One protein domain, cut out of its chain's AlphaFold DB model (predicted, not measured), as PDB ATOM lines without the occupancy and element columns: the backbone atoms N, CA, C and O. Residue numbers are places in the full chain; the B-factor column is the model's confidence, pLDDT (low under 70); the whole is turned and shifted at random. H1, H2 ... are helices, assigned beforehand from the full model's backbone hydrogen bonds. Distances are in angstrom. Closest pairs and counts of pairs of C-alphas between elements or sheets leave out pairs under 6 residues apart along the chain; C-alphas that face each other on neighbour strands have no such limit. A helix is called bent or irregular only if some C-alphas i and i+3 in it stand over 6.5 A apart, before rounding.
ATOM      1  N   SER A  10       8.899 -31.136 -34.883       94.88
ATOM      2  CA  SER A  10       8.240 -29.838 -34.707       94.88
ATOM      3  C   SER A  10       9.209 -28.658 -34.835       94.88
ATOM      4  O   SER A  10       8.898 -27.688 -35.518       94.88
ATOM      5  N   ALA A  11      10.412 -28.748 -34.258       94.62
ATOM      6  CA  ALA A  11      11.429 -27.704 -34.377       94.62
ATOM      7  C   ALA A  11      11.928 -27.549 -35.820       94.62
ATOM      8  O   ALA A  11      12.129 -26.429 -36.283       94.62
ATOM      9  N   LYS A  12      12.086 -28.661 -36.547       94.88
ATOM     10  CA  LYS A  12      12.466 -28.637 -37.967       94.88
ATOM     11  C   LYS A  12      11.392 -27.970 -38.821       94.88
ATOM     12  O   LYS A  12      11.732 -27.133 -39.651       94.88
ATOM     13  N   ILE A  13      10.122 -28.301 -38.585       96.44
ATOM     14  CA  ILE A  13       8.982 -27.697 -39.290       96.44
ATOM     15  C   ILE A  13       8.933 -26.195 -39.018       96.44
ATOM     16  O   ILE A  13       8.888 -25.417 -39.964       96.44
ATOM     17  N   VAL A  14       9.002 -25.777 -37.751       96.56
ATOM     18  CA  VAL A  14       8.980 -24.352 -37.389       96.56
ATOM     19  C   VAL A  14      10.142 -23.607 -38.043       96.56
ATOM     20  O   VAL A  14       9.921 -22.572 -38.665       96.56
ATOM     21  N   ASN A  15      11.360 -24.155 -37.989       95.81
ATOM     22  CA  ASN A  15      12.505 -23.532 -38.648       95.81
ATOM     23  C   ASN A  15      12.306 -23.431 -40.164       95.81
ATOM     24  O   ASN A  15      12.560 -22.386 -40.758       95.81
ATOM     25  N   GLY A  16      11.826 -24.512 -40.781       96.00
ATOM     26  CA  GLY A  16      11.511 -24.558 -42.203       96.00
ATOM     27  C   GLY A  16      10.474 -23.510 -42.594       96.00
ATOM     28  O   GLY A  16      10.670 -22.825 -43.590       96.00
ATOM     29  N   LEU A  17       9.427 -23.318 -41.792       97.12
ATOM     30  CA  LEU A  17       8.409 -22.290 -42.020       97.12
ATOM     31  C   LEU A  17       8.965 -20.872 -41.852       97.12
ATOM     32  O   LEU A  17       8.635 -20.004 -42.654       97.12
ATOM     33  N   CYS A  18       9.830 -20.626 -40.866       97.25
ATOM     34  CA  CYS A  18      10.467 -19.317 -40.697       97.25
ATOM     35  C   CYS A  18      11.361 -18.937 -41.885       97.25
ATOM     36  O   CYS A  18      11.437 -17.760 -42.226       97.25
ATOM     37  N   TRP A  19      12.006 -19.918 -42.522       96.44
ATOM     38  CA  TRP A  19      12.772 -19.705 -43.749       96.44
ATOM     39  C   TRP A  19      11.867 -19.611 -44.976       96.44
ATOM     40  O   TRP A  19      11.838 -18.589 -45.648       96.44
ATOM     41  N   ALA A  20      11.128 -20.676 -45.279       96.75
ATOM     42  CA  ALA A  20      10.413 -20.836 -46.539       96.75
ATOM     43  C   ALA A  20       9.101 -20.052 -46.600       96.75
ATOM     44  O   ALA A  20       8.695 -19.667 -47.690       96.75
ATOM     45  N   GLY A  21       8.444 -19.803 -45.466       96.69
ATOM     46  CA  GLY A  21       7.133 -19.158 -45.409       96.69
ATOM     47  C   GLY A  21       7.117 -17.802 -46.116       96.69
ATOM     48  O   GLY A  21       6.365 -17.644 -47.076       96.69
ATOM     49  N   PRO A  22       7.982 -16.846 -45.730       96.75
ATOM     50  CA  PRO A  22       8.046 -15.553 -46.405       96.75
ATOM     51  C   PRO A  22       8.364 -15.663 -47.905       96.75
ATOM     52  O   PRO A  22       7.744 -14.967 -48.705       96.75
ATOM     53  N   PHE A  23       9.251 -16.576 -48.319       94.88
ATOM     54  CA  PHE A  23       9.553 -16.780 -49.744       94.88
ATOM     55  C   PHE A  23       8.393 -17.419 -50.518       94.88
ATOM     56  O   PHE A  23       8.154 -17.056 -51.667       94.88
ATOM     57  N   ALA A  24       7.636 -18.322 -49.897       96.62
ATOM     58  CA  ALA A  24       6.471 -18.965 -50.500       96.62
ATOM     59  C   ALA A  24       5.321 -17.979 -50.763       96.62
ATOM     60  O   ALA A  24       4.478 -18.236 -51.619       96.62
ATOM     61  N   LEU A  25       5.299 -16.838 -50.066       96.50
ATOM     62  CA  LEU A  25       4.331 -15.764 -50.287       96.50
ATOM     63  C   LEU A  25       4.684 -14.868 -51.485       96.50
ATOM     64  O   LEU A  25       3.806 -14.182 -52.003       96.50
ATOM     65  N   ILE A  26       5.933 -14.880 -51.964       93.81
ATOM     66  CA  ILE A  26       6.398 -13.994 -53.045       93.81
ATOM     67  C   ILE A  26       5.603 -14.157 -54.352       93.81
ATOM     68  O   ILE A  26       5.238 -13.133 -54.930       93.81
ATOM     69  N   PRO A  27       5.289 -15.378 -54.838       93.56
ATOM     70  CA  PRO A  27       4.512 -15.537 -56.069       93.56
ATOM     71  C   PRO A  27       3.109 -14.923 -55.991       93.56
ATOM     72  O   PRO A  27       2.583 -14.489 -57.009       93.56
ATOM     73  N   VAL A  28       2.520 -14.872 -54.792       96.38
ATOM     74  CA  VAL A  28       1.185 -14.301 -54.549       96.38
ATOM     75  C   VAL A  28       1.264 -12.787 -54.328       96.38
ATOM     76  O   VAL A  28       0.413 -12.044 -54.806       96.38
ATOM     77  N   PHE A  29       2.305 -12.315 -53.640       92.88
ATOM     78  CA  PHE A  29       2.497 -10.913 -53.267       92.88
ATOM     79  C   PHE A  29       3.786 -10.353 -53.875       92.88
ATOM     80  O   PHE A  29       4.710  -9.958 -53.163       92.88
ATOM     81  N   GLN A  30       3.853 -10.300 -55.207       89.06
ATOM     82  CA  GLN A  30       5.065  -9.889 -55.929       89.06
ATOM     83  C   GLN A  30       5.542  -8.477 -55.558       89.06
ATOM     84  O   GLN A  30       6.739  -8.250 -55.402       89.06
ATOM     85  N   SER A  31       4.618  -7.538 -55.328       88.25
ATOM     86  CA  SER A  31       4.939  -6.177 -54.868       88.25
ATOM     87  C   SER A  31       5.605  -6.141 -53.488       88.25
ATOM     88  O   SER A  31       6.307  -5.187 -53.164       88.25
ATOM     89  N   MET A  32       5.422  -7.190 -52.680       91.69
ATOM     90  CA  MET A  32       6.017  -7.321 -51.352       91.69
ATOM     91  C   MET A  32       7.371  -8.033 -51.370       91.69
ATOM     92  O   MET A  32       7.963  -8.222 -50.307       91.69
ATOM     93  N   TYR A  33       7.886  -8.402 -52.552       92.50
ATOM     94  CA  TYR A  33       9.163  -9.101 -52.725       92.50
ATOM     95  C   TYR A  33      10.279  -8.589 -51.797       92.50
ATOM     96  O   TYR A  33      10.779  -9.384 -50.998       92.50
ATOM     97  N   PRO A  34      10.675  -7.297 -51.819       93.69
ATOM     98  CA  PRO A  34      11.831  -6.845 -51.042       93.69
ATOM     99  C   PRO A  34      11.637  -7.015 -49.529       93.69
ATOM    100  O   PRO A  34      12.596  -7.279 -48.804       93.69
ATOM    101  N   TYR A  35      10.396  -6.919 -49.052       95.44
ATOM    102  CA  TYR A  35      10.051  -7.036 -47.638       95.44
ATOM    103  C   TYR A  35       9.964  -8.496 -47.203       95.44
ATOM    104  O   TYR A  35      10.457  -8.847 -46.136       95.44
ATOM    105  N   LEU A  36       9.386  -9.355 -48.047       96.38
ATOM    106  CA  LEU A  36       9.292 -10.792 -47.802       96.38
ATOM    107  C   LEU A  36      10.672 -11.451 -47.776       96.38
ATOM    108  O   LEU A  36      10.903 -12.335 -46.954       96.38
ATOM    109  N   VAL A  37      11.613 -10.987 -48.604       96.56
ATOM    110  CA  VAL A  37      13.000 -11.465 -48.552       96.56
ATOM    111  C   VAL A  37      13.661 -11.059 -47.229       96.56
ATOM    112  O   VAL A  37      14.225 -11.914 -46.549       96.56
ATOM    113  N   LEU A  38      13.557  -9.789 -46.821       97.62
ATOM    114  CA  LEU A  38      14.098  -9.321 -45.537       97.62
ATOM    115  C   LEU A  38      13.467 -10.048 -44.341       97.62
ATOM    116  O   LEU A  38      14.178 -10.458 -43.423       97.62
ATOM    117  N   LEU A  39      12.152 -10.274 -44.378       98.00
ATOM    118  CA  LEU A  39      11.425 -11.039 -43.370       98.00
ATOM    119  C   LEU A  39      11.880 -12.501 -43.322       98.00
ATOM    120  O   LEU A  39      12.093 -13.020 -42.231       98.00
ATOM    121  N   GLY A  40      12.059 -13.158 -44.471       97.50
ATOM    122  CA  GLY A  40      12.533 -14.543 -44.560       97.50
ATOM    123  C   GLY A  40      13.930 -14.718 -43.981       97.50
ATOM    124  O   GLY A  40      14.150 -15.578 -43.129       97.50
ATOM    125  N   ILE A  41      14.863 -13.847 -44.371       97.81
ATOM    126  CA  ILE A  41      16.218 -13.834 -43.808       97.81
ATOM    127  C   ILE A  41      16.179 -13.524 -42.307       97.81
ATOM    128  O   ILE A  41      16.858 -14.186 -41.522       97.81
ATOM    129  N   GLY A  42      15.371 -12.547 -41.898       97.94
ATOM    130  CA  GLY A  42      15.197 -12.149 -40.507       97.94
ATOM    131  C   GLY A  42      14.683 -13.281 -39.619       97.94
ATOM    132  O   GLY A  42      15.366 -13.737 -38.697       97.94
ATOM    133  N   ALA A  43      13.479 -13.758 -39.926       98.00
ATOM    134  CA  ALA A  43      12.786 -14.803 -39.186       98.00
ATOM    135  C   ALA A  43      13.559 -16.125 -39.205       98.00
ATOM    136  O   ALA A  43      13.700 -16.761 -38.159       98.00
ATOM    137  N   GLY A  44      14.101 -16.521 -40.361       97.69
ATOM    138  CA  GLY A  44      14.906 -17.730 -40.506       97.69
ATOM    139  C   GLY A  44      16.126 -17.727 -39.586       97.69
ATOM    140  O   GLY A  44      16.321 -18.673 -38.818       97.69
ATOM    141  N   ASN A  45      16.903 -16.639 -39.582       97.50
ATOM    142  CA  ASN A  45      18.098 -16.530 -38.746       97.50
ATOM    143  C   ASN A  45      17.785 -16.464 -37.246       97.50
ATOM    144  O   ASN A  45      18.439 -17.155 -36.464       97.50
ATOM    145  N   ILE A  46      16.763 -15.706 -36.835       97.44
ATOM    146  CA  ILE A  46      16.336 -15.647 -35.425       97.44
ATOM    147  C   ILE A  46      15.838 -17.016 -34.951       97.44
ATOM    148  O   ILE A  46      16.220 -17.480 -33.874       97.44
ATOM    149  N   CYS A  47      15.001 -17.681 -35.752       96.62
ATOM    150  CA  CYS A  47      14.475 -18.998 -35.419       96.62
ATOM    151  C   CYS A  47      15.605 -20.023 -35.293       96.62
ATOM    152  O   CYS A  47      15.722 -20.699 -34.269       96.62
ATOM    153  N   THR A  48      16.491 -20.078 -36.291       95.31
ATOM    154  CA  THR A  48      17.618 -21.014 -36.298       95.31
ATOM    155  C   THR A  48      18.542 -20.768 -35.105       95.31
ATOM    156  O   THR A  48      18.906 -21.730 -34.431       95.31
ATOM    157  N   TYR A  49      18.860 -19.510 -34.777       94.38
ATOM    158  CA  TYR A  49      19.651 -19.171 -33.591       94.38
ATOM    159  C   TYR A  49      19.010 -19.691 -32.298       94.38
ATOM    160  O   TYR A  49      19.663 -20.376 -31.509       94.38
ATOM    161  N   ASN A  50      17.717 -19.427 -32.093       94.19
ATOM    162  CA  ASN A  50      17.010 -19.865 -30.889       94.19
ATOM    163  C   ASN A  50      16.974 -21.396 -30.768       94.19
ATOM    164  O   ASN A  50      17.145 -21.941 -29.676       94.19
ATOM    165  N   LEU A  51      16.793 -22.105 -31.884       94.12
ATOM    166  CA  LEU A  51      16.772 -23.567 -31.911       94.12
ATOM    167  C   LEU A  51      18.166 -24.176 -31.720       94.12
ATOM    168  O   LEU A  51      18.302 -25.145 -30.971       94.12
ATOM    169  N   LEU A  52      19.209 -23.590 -32.314       92.12
ATOM    170  CA  LEU A  52      20.602 -23.978 -32.073       92.12
ATOM    171  C   LEU A  52      20.983 -23.792 -30.606       92.12
ATOM    172  O   LEU A  52      21.586 -24.688 -30.014       92.12
ATOM    173  N   ARG A  53      20.563 -22.686 -29.990       90.62
ATOM    174  CA  ARG A  53      20.791 -22.441 -28.566       90.62
ATOM    175  C   ARG A  53      20.052 -23.455 -27.695       90.62
ATOM    176  O   ARG A  53      20.639 -23.986 -26.756       90.62
ATOM    177  N   LYS A  54      18.790 -23.755 -28.020       90.69
ATOM    178  CA  LYS A  54      17.935 -24.672 -27.248       90.69
ATOM    179  C   LYS A  54      18.362 -26.139 -27.353       90.69
ATOM    180  O   LYS A  54      18.380 -26.830 -26.342       90.69
ATOM    181  N   TYR A  55      18.665 -26.625 -28.557       89.00
ATOM    182  CA  TYR A  55      18.904 -28.053 -28.819       89.00
ATOM    183  C   TYR A  55      20.380 -28.399 -29.061       89.00
ATOM    184  O   TYR A  55      20.802 -29.528 -28.809       89.00
ATOM    185  N   GLY A  56      21.171 -27.448 -29.558       81.38
ATOM    186  CA  GLY A  56      22.592 -27.627 -29.863       81.38
ATOM    187  C   GLY A  56      23.544 -27.096 -28.789       81.38
ATOM    188  O   GLY A  56      24.712 -27.467 -28.817       81.38
ATOM    189  N   HIS A  57      23.062 -26.267 -27.851       81.69
ATOM    190  CA  HIS A  57      23.879 -25.462 -26.922       81.69
ATOM    191  C   HIS A  57      24.935 -24.597 -27.632       81.69
ATOM    192  O   HIS A  57      25.968 -24.268 -27.059       81.69
ATOM    193  N   LEU A  58      24.665 -24.225 -28.886       83.94
ATOM    194  CA  LEU A  58      25.512 -23.349 -29.685       83.94
ATOM    195  C   LEU A  58      24.904 -21.949 -29.684       83.94
ATOM    196  O   LEU A  58      23.705 -21.788 -29.911       83.94
ATOM    197  N   SER A  59      25.731 -20.937 -29.443       83.81
ATOM    198  CA  SER A  59      25.332 -19.533 -29.495       83.81
ATOM    199  C   SER A  59      26.105 -18.848 -30.613       83.81
ATOM    200  O   SER A  59      27.237 -18.445 -30.396       83.81
ATOM    201  N   ASN A  60      25.490 -18.699 -31.787       86.44
ATOM    202  CA  ASN A  60      26.044 -17.891 -32.874       86.44
ATOM    203  C   ASN A  60      25.400 -16.501 -32.842       86.44
ATOM    204  O   ASN A  60      24.318 -16.288 -33.400       86.44
ATOM    205  N   LYS A  61      26.039 -15.562 -32.139       90.44
ATOM    206  CA  LYS A  61      25.479 -14.216 -31.943       90.44
ATOM    207  C   LYS A  61      25.415 -13.433 -33.252       90.44
ATOM    208  O   LYS A  61      24.469 -12.672 -33.446       90.44
ATOM    209  N   GLY A  62      26.365 -13.656 -34.162       93.62
ATOM    210  CA  GLY A  62      26.354 -13.034 -35.486       93.62
ATOM    211  C   GLY A  62      25.118 -13.427 -36.288       93.62
ATOM    212  O   GLY A  62      24.448 -12.556 -36.834       93.62
ATOM    213  N   GLN A  63      24.727 -14.704 -36.268       94.19
ATOM    214  CA  GLN A  63      23.495 -15.154 -36.923       94.19
ATOM    215  C   GLN A  63      22.249 -14.445 -36.370       94.19
ATOM    216  O   GLN A  63      21.399 -13.986 -37.133       94.19
ATOM    217  N   TYR A  64      22.150 -14.313 -35.048       95.62
ATOM    218  CA  TYR A  64      21.052 -13.575 -34.426       95.62
ATOM    219  C   TYR A  64      21.033 -12.100 -34.854       95.62
ATOM    220  O   TYR A  64      19.970 -11.556 -35.159       95.62
ATOM    221  N   LEU A  65      22.212 -11.479 -34.944       96.56
ATOM    222  CA  LEU A  65      22.370 -10.097 -35.382       96.56
ATOM    223  C   LEU A  65      21.924  -9.891 -36.835       96.56
ATOM    224  O   LEU A  65      21.183  -8.945 -37.095       96.56
ATOM    225  N   VAL A  66      22.285 -10.794 -37.757       97.88
ATOM    226  CA  VAL A  66      21.764 -10.773 -39.141       97.88
ATOM    227  C   VAL A  66      20.239 -10.760 -39.132       97.88
ATOM    228  O   VAL A  66      19.611  -9.997 -39.868       97.88
ATOM    229  N   GLY A  67      19.648 -11.594 -38.275       97.56
ATOM    230  CA  GLY A  67      18.210 -11.707 -38.113       97.56
ATOM    231  C   GLY A  67      17.549 -10.392 -37.693       97.56
ATOM    232  O   GLY A  67      16.635  -9.912 -38.365       97.56
ATOM    233  N   ILE A  68      18.049  -9.778 -36.616       97.81
ATOM    234  CA  ILE A  68      17.547  -8.489 -36.113       97.81
ATOM    235  C   ILE A  68      17.712  -7.391 -37.163       97.81
ATOM    236  O   ILE A  68      16.755  -6.669 -37.443       97.81
ATOM    237  N   LEU A  69      18.902  -7.280 -37.764       98.06
ATOM    238  CA  LEU A  69      19.186  -6.253 -38.763       98.06
ATOM    239  C   LEU A  69      18.241  -6.378 -39.959       98.06
ATOM    240  O   LEU A  69      17.612  -5.393 -40.338       98.06
ATOM    241  N   SER A  70      18.052  -7.591 -40.479       98.06
ATOM    242  CA  SER A  70      17.155  -7.840 -41.614       98.06
ATOM    243  C   SER A  70      15.711  -7.420 -41.323       98.06
ATOM    244  O   SER A  70      15.085  -6.789 -42.169       98.06
ATOM    245  N   ILE A  71      15.193  -7.689 -40.117       97.75
ATOM    246  CA  ILE A  71      13.850  -7.228 -39.718       97.75
ATOM    247  C   ILE A  71      13.818  -5.702 -39.579       97.75
ATOM    248  O   ILE A  71      12.899  -5.058 -40.080       97.75
ATOM    249  N   SER A  72      14.833  -5.108 -38.948       97.31
ATOM    250  CA  SER A  72      14.922  -3.653 -38.770       97.31
ATOM    251  C   SER A  72      15.045  -2.889 -40.095       97.31
ATOM    252  O   SER A  72      14.644  -1.733 -40.194       97.31
ATOM    253  N   PHE A  73      15.539  -3.552 -41.142       97.81
ATOM    254  CA  PHE A  73      15.655  -3.013 -42.491       97.81
ATOM    255  C   PHE A  73      14.349  -3.031 -43.291       97.81
ATOM    256  O   PHE A  73      14.280  -2.355 -44.312       97.81
ATOM    257  N   ILE A  74      13.296  -3.720 -42.838       96.62
ATOM    258  CA  ILE A  74      11.980  -3.691 -43.497       96.62
ATOM    259  C   ILE A  74      11.414  -2.261 -43.596       96.62
ATOM    260  O   ILE A  74      11.111  -1.833 -44.713       96.62
ATOM    261  N   PRO A  75      11.293  -1.478 -42.501       94.88
ATOM    262  CA  PRO A  75      10.822  -0.095 -42.590       94.88
ATOM    263  C   PRO A  75      11.736   0.783 -43.450       94.88
ATOM    264  O   PRO A  75      11.243   1.612 -44.210       94.88
ATOM    265  N   LEU A  76      13.052   0.564 -43.409       93.75
ATOM    266  CA  LEU A  76      13.989   1.282 -44.275       93.75
ATOM    267  C   LEU A  76      13.737   0.974 -45.759       93.75
ATOM    268  O   LEU A  76      13.664   1.888 -46.576       93.75
ATOM    269  N   ALA A  77      13.545  -0.298 -46.111       93.56
ATOM    270  CA  ALA A  77      13.228  -0.712 -47.473       93.56
ATOM    271  C   ALA A  77      11.877  -0.152 -47.947       93.56
ATOM    272  O   ALA A  77      11.740   0.186 -49.121       93.56
ATOM    273  N   LEU A  78      10.885  -0.033 -47.054       92.62
ATOM    274  CA  LEU A  78       9.606   0.618 -47.358       92.62
ATOM    275  C   LEU A  78       9.827   2.092 -47.709       92.62
ATOM    276  O   LEU A  78       9.413   2.530 -48.779       92.62
ATOM    277  N   ILE A  79      10.541   2.829 -46.857       93.38
ATOM    278  CA  ILE A  79      10.844   4.251 -47.069       93.38
ATOM    279  C   ILE A  79      11.558   4.461 -48.408       93.38
ATOM    280  O   ILE A  79      11.129   5.286 -49.211       93.38
ATOM    281  N   VAL A  80      12.610   3.687 -48.684       91.94
ATOM    282  CA  VAL A  80      13.365   3.803 -49.940       91.94
ATOM    283  C   VAL A  80      12.476   3.487 -51.146       91.94
ATOM    284  O   VAL A  80      12.495   4.234 -52.123       91.94
ATOM    285  N   ASN A  81      11.664   2.428 -51.076       90.56
ATOM    286  CA  ASN A  81      10.804   2.049 -52.194       90.56
ATOM    287  C   ASN A  81       9.743   3.117 -52.509       90.56
ATOM    288  O   ASN A  81       9.569   3.486 -53.669       90.56
ATOM    289  N   TYR A  82       9.057   3.640 -51.489       89.38
ATOM    290  CA  TYR A  82       7.960   4.589 -51.692       89.38
ATOM    291  C   TYR A  82       8.440   6.016 -51.968       89.38
ATOM    292  O   TYR A  82       7.870   6.686 -52.824       89.38
ATOM    293  N   ILE A  83       9.476   6.488 -51.267       91.69
ATOM    294  CA  ILE A  83       9.913   7.890 -51.348       91.69
ATOM    295  C   ILE A  83      10.933   8.097 -52.469       91.69
ATOM    296  O   ILE A  83      10.836   9.071 -53.210       91.69
ATOM    297  N   ILE A  84      11.914   7.200 -52.595       89.62
ATOM    298  CA  ILE A  84      13.047   7.393 -53.511       89.62
ATOM    299  C   ILE A  84      12.759   6.732 -54.856       89.62
ATOM    300  O   ILE A  84      12.902   7.360 -55.900       89.62
ATOM    301  N   PHE A  85      12.341   5.466 -54.840       88.69
ATOM    302  CA  PHE A  85      12.160   4.677 -56.063       88.69
ATOM    303  C   PHE A  85      10.752   4.732 -56.645       88.69
ATOM    304  O   PHE A  85      10.529   4.143 -57.700       88.69
ATOM    305  N   GLN A  86       9.823   5.432 -55.987       87.06
ATOM    306  CA  GLN A  86       8.449   5.637 -56.453       87.06
ATOM    307  C   GLN A  86       7.768   4.323 -56.895       87.06
ATOM    308  O   GLN A  86       7.073   4.281 -57.905       87.06
ATOM    309  N   ASN A  87       7.977   3.238 -56.137       83.19
ATOM    310  CA  ASN A  87       7.493   1.882 -56.438       83.19
ATOM    311  C   ASN A  87       8.030   1.246 -57.737       83.19
ATOM    312  O   ASN A  87       7.346   0.430 -58.356       83.19
ATOM    313  N   SER A  88       9.262   1.559 -58.144       85.44
ATOM    314  CA  SER A  88       9.923   0.855 -59.250       85.44
ATOM    315  C   SER A  88      10.080  -0.645 -58.957       85.44
ATOM    316  O   SER A  88      10.829  -1.049 -58.063       85.44
ATOM    317  N   LEU A  89       9.412  -1.478 -59.763       82.06
ATOM    318  CA  LEU A  89       9.477  -2.944 -59.684       82.06
ATOM    319  C   LEU A  89      10.886  -3.495 -59.960       82.06
ATOM    320  O   LEU A  89      11.229  -4.574 -59.482       82.06
ATOM    321  N   GLU A  90      11.710  -2.754 -60.700       84.56
ATOM    322  CA  GLU A  90      13.071  -3.162 -61.056       84.56
ATOM    323  C   GLU A  90      14.086  -2.818 -59.957       84.56
ATOM    324  O   GLU A  90      14.981  -3.612 -59.659       84.56
ATOM    325  N   LEU A  91      13.937  -1.652 -59.315       86.38
ATOM    326  CA  LEU A  91      14.901  -1.147 -58.331       86.38
ATOM    327  C   LEU A  91      14.601  -1.603 -56.898       86.38
ATOM    328  O   LEU A  91      15.529  -1.785 -56.107       86.38
ATOM    329  N   ALA A  92      13.336  -1.833 -56.539       86.12
ATOM    330  CA  ALA A  92      12.968  -2.249 -55.184       86.12
ATOM    331  C   ALA A  92      13.663  -3.554 -54.722       86.12
ATOM    332  O   ALA A  92      14.162  -3.597 -53.590       86.12
ATOM    333  N   PRO A  93      13.803  -4.603 -55.565       90.94
ATOM    334  CA  PRO A  93      14.553  -5.807 -55.207       90.94
ATOM    335  C   PRO A  93      16.030  -5.543 -54.886       90.94
ATOM    336  O   PRO A  93      16.584  -6.206 -54.005       90.94
ATOM    337  N   LEU A  94      16.667  -4.576 -55.557       91.56
ATOM    338  CA  LEU A  94      18.077  -4.239 -55.343       91.56
ATOM    339  C   LEU A  94      18.328  -3.764 -53.905       91.56
ATOM    340  O   LEU A  94      19.296  -4.200 -53.282       91.56
ATOM    341  N   VAL A  95      17.420  -2.952 -53.354       90.81
ATOM    342  CA  VAL A  95      17.504  -2.445 -51.972       90.81
ATOM    343  C   VAL A  95      17.580  -3.594 -50.980       90.81
ATOM    344  O   VAL A  95      18.491  -3.646 -50.160       90.81
ATOM    345  N   SER A  96      16.650  -4.548 -51.083       92.88
ATOM    346  CA  SER A  96      16.613  -5.692 -50.169       92.88
ATOM    347  C   SER A  96      17.910  -6.502 -50.220       92.88
ATOM    348  O   SER A  96      18.458  -6.836 -49.176       92.88
ATOM    349  N   ARG A  97      18.465  -6.739 -51.417       93.81
ATOM    350  CA  ARG A  97      19.721  -7.482 -51.597       93.81
ATOM    351  C   ARG A  97      20.910  -6.768 -50.957       93.81
ATOM    352  O   ARG A  97      21.702  -7.416 -50.279       93.81
ATOM    353  N   LEU A  98      21.016  -5.450 -51.130       95.81
ATOM    354  CA  LEU A  98      22.078  -4.650 -50.514       95.81
ATOM    355  C   LEU A  98      21.962  -4.642 -48.987       95.81
ATOM    356  O   LEU A  98      22.949  -4.888 -48.299       95.81
ATOM    357  N   LEU A  99      20.756  -4.436 -48.455       96.44
ATOM    358  CA  LEU A  99      20.497  -4.454 -47.013       96.44
ATOM    359  C   LEU A  99      20.802  -5.828 -46.394       96.44
ATOM    360  O   LEU A  99      21.395  -5.901 -45.320       96.44
ATOM    361  N   ILE A 100      20.485  -6.919 -47.095       97.44
ATOM    362  CA  ILE A 100      20.863  -8.281 -46.687       97.44
ATOM    363  C   ILE A 100      22.383  -8.449 -46.699       97.44
ATOM    364  O   ILE A 100      22.939  -8.990 -45.746       97.44
ATOM    365  N   GLY A 101      23.063  -7.963 -47.741       97.38
ATOM    366  CA  GLY A 101      24.524  -7.968 -47.812       97.38
ATOM    367  C   GLY A 101      25.163  -7.249 -46.622       97.38
ATOM    368  O   GLY A 101      26.062  -7.794 -45.988       97.38
ATOM    369  N   ILE A 102      24.641  -6.075 -46.257       97.31
ATOM    370  CA  ILE A 102      25.071  -5.324 -45.068       97.31
ATOM    371  C   ILE A 102      24.822  -6.142 -43.797       97.31
ATOM    372  O   ILE A 102      25.727  -6.283 -42.977       97.31
ATOM    373  N   ALA A 103      23.625  -6.718 -43.638       97.50
ATOM    374  CA  ALA A 103      23.282  -7.513 -42.461       97.50
ATOM    375  C   ALA A 103      24.240  -8.701 -42.276       97.50
ATOM    376  O   ALA A 103      24.783  -8.878 -41.186       97.50
ATOM    377  N   TYR A 104      24.498  -9.479 -43.333       97.06
ATOM    378  CA  TYR A 104      25.441 -10.601 -43.288       97.06
ATOM    379  C   TYR A 104      26.892 -10.157 -43.104       97.06
ATOM    380  O   TYR A 104      27.626 -10.820 -42.374       97.06
ATOM    381  N   GLY A 105      27.304  -9.038 -43.705       96.75
ATOM    382  CA  GLY A 105      28.638  -8.474 -43.499       96.75
ATOM    383  C   GLY A 105      28.883  -8.115 -42.032       96.75
ATOM    384  O   GLY A 105      29.871  -8.547 -41.442       96.75
ATOM    385  N   VAL A 106      27.939  -7.402 -41.410       96.19
ATOM    386  CA  VAL A 106      28.005  -7.043 -39.985       96.19
ATOM    387  C   VAL A 106      27.934  -8.288 -39.098       96.19
ATOM    388  O   VAL A 106      28.735  -8.430 -38.176       96.19
ATOM    389  N   GLY A 107      27.022  -9.219 -39.390       94.81
ATOM    390  CA  GLY A 107      26.906 -10.476 -38.651       94.81
ATOM    391  C   GLY A 107      28.193 -11.302 -38.681       94.81
ATOM    392  O   GLY A 107      28.634 -11.776 -37.636       94.81
ATOM    393  N   GLY A 108      28.829 -11.414 -39.850       93.06
ATOM    394  CA  GLY A 108      30.102 -12.113 -40.022       93.06
ATOM    395  C   GLY A 108      31.246 -11.463 -39.246       93.06
ATOM    396  O   GLY A 108      31.979 -12.161 -38.546       93.06
ATOM    397  N   LEU A 109      31.360 -10.131 -39.294       94.19
ATOM    398  CA  LEU A 109      32.342  -9.388 -38.496       94.19
ATOM    399  C   LEU A 109      32.128  -9.595 -36.992       94.19
ATOM    400  O   LEU A 109      33.086  -9.832 -36.264       94.19
ATOM    401  N   CYS A 110      30.881  -9.564 -36.517       90.88
ATOM    402  CA  CYS A 110      30.583  -9.827 -35.111       90.88
ATOM    403  C   CYS A 110      30.967 -11.246 -34.687       90.88
ATOM    404  O   CYS A 110      31.533 -11.402 -33.609       90.88
ATOM    405  N   THR A 111      30.705 -12.264 -35.510       90.00
ATOM    406  CA  THR A 111      31.147 -13.637 -35.216       90.00
ATOM    407  C   THR A 111      32.671 -13.718 -35.124       90.00
ATOM    408  O   THR A 111      33.183 -14.299 -34.174       90.00
ATOM    409  N   LEU A 112      33.399 -13.086 -36.052       89.25
ATOM    410  CA  LEU A 112      34.867 -13.062 -36.031       89.25
ATOM    411  C   LEU A 112      35.441 -12.363 -34.792       89.25
ATOM    412  O   LEU A 112      36.501 -12.741 -34.319       89.25
ATOM    413  N   LEU A 113      34.773 -11.332 -34.273       88.25
ATOM    414  CA  LEU A 113      35.288 -10.551 -33.144       88.25
ATOM    415  C   LEU A 113      34.880 -11.102 -31.771       88.25
ATOM    416  O   LEU A 113      35.577 -10.838 -30.793       88.25
ATOM    417  N   LEU A 114      33.741 -11.796 -31.668       80.81
ATOM    418  CA  LEU A 114      33.099 -12.104 -30.379       80.81
ATOM    419  C   LEU A 114      32.954 -13.596 -30.056       80.81
ATOM    420  O   LEU A 114      32.699 -13.906 -28.894       80.81
ATOM    421  N   ASP A 115      33.071 -14.496 -31.036       68.44
ATOM    422  CA  ASP A 115      32.876 -15.943 -30.839       68.44
ATOM    423  C   ASP A 115      34.221 -16.722 -30.854       68.44
ATOM    424  O   ASP A 115      34.272 -17.872 -31.296       68.44
ATOM    425  N   HIS A 116      35.301 -16.095 -30.359       57.31
ATOM    426  CA  HIS A 116      36.614 -16.712 -30.095       57.31
ATOM    427  C   HIS A 116      36.742 -17.274 -28.673       57.31
ATOM    428  O   HIS A 116      36.207 -16.648 -27.730       57.31
TER     429      HIS A 116
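What this domain is: This is residues 10 to 116 of the 116 residues of an uncharacterized protein of Nitrososphaeraceae archaeon (UniProt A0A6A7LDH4). This is a flat slab of helices: H2 runs through the middle, H1 packs along one side, and arm H3a and H4 pack on the other, making with H2 an up-and-down bundle, each running against the one before. The 107 printed residues, with named helices H1 to H4, are all helix and compact, radius of gyration of the C-alphas 14.7 A, spanning 45 by 33 by 16 A.

Where its parts are: Find C-alpha 30 at (5.065, -9.889, -55.929); H2, residues 30 to 56, runs 36.1 A from there. H1 is residues 10 to 24. H3, residues 61 to 84, assigned as one helix by its hydrogen bonds, is bent, C-alphas 72 and 75 being 6.6 A apart: H3a ends at 72, H3b begins at 75. H4, residues 92 to 114, runs 33.4 A to (33.099, -12.104, -30.379).

How they stand to each other: H2, the hub, touches H1, closest C-alphas Trp 19 and Gly 44, 4.4 A. Residues 38 to 49 of H2 touch H3a, closest C-alphas Gly 42 and Gly 67, 3.9 A. H3a touches H4 at a shallow tilt of 27 degrees, closest C-alphas Gly 62 and Gly 107, 4.1 A. H1 and H4 are apart. O i to N i+4 pairs are within hydrogen-bond range throughout H3a and H3b, 9 of 11 in H1, 21 of 23 in H2, 18 of 19 in H4.

The domain as a whole: The printed part has no cut and no long link; pLDDT is under 70 at residues 115 to 116.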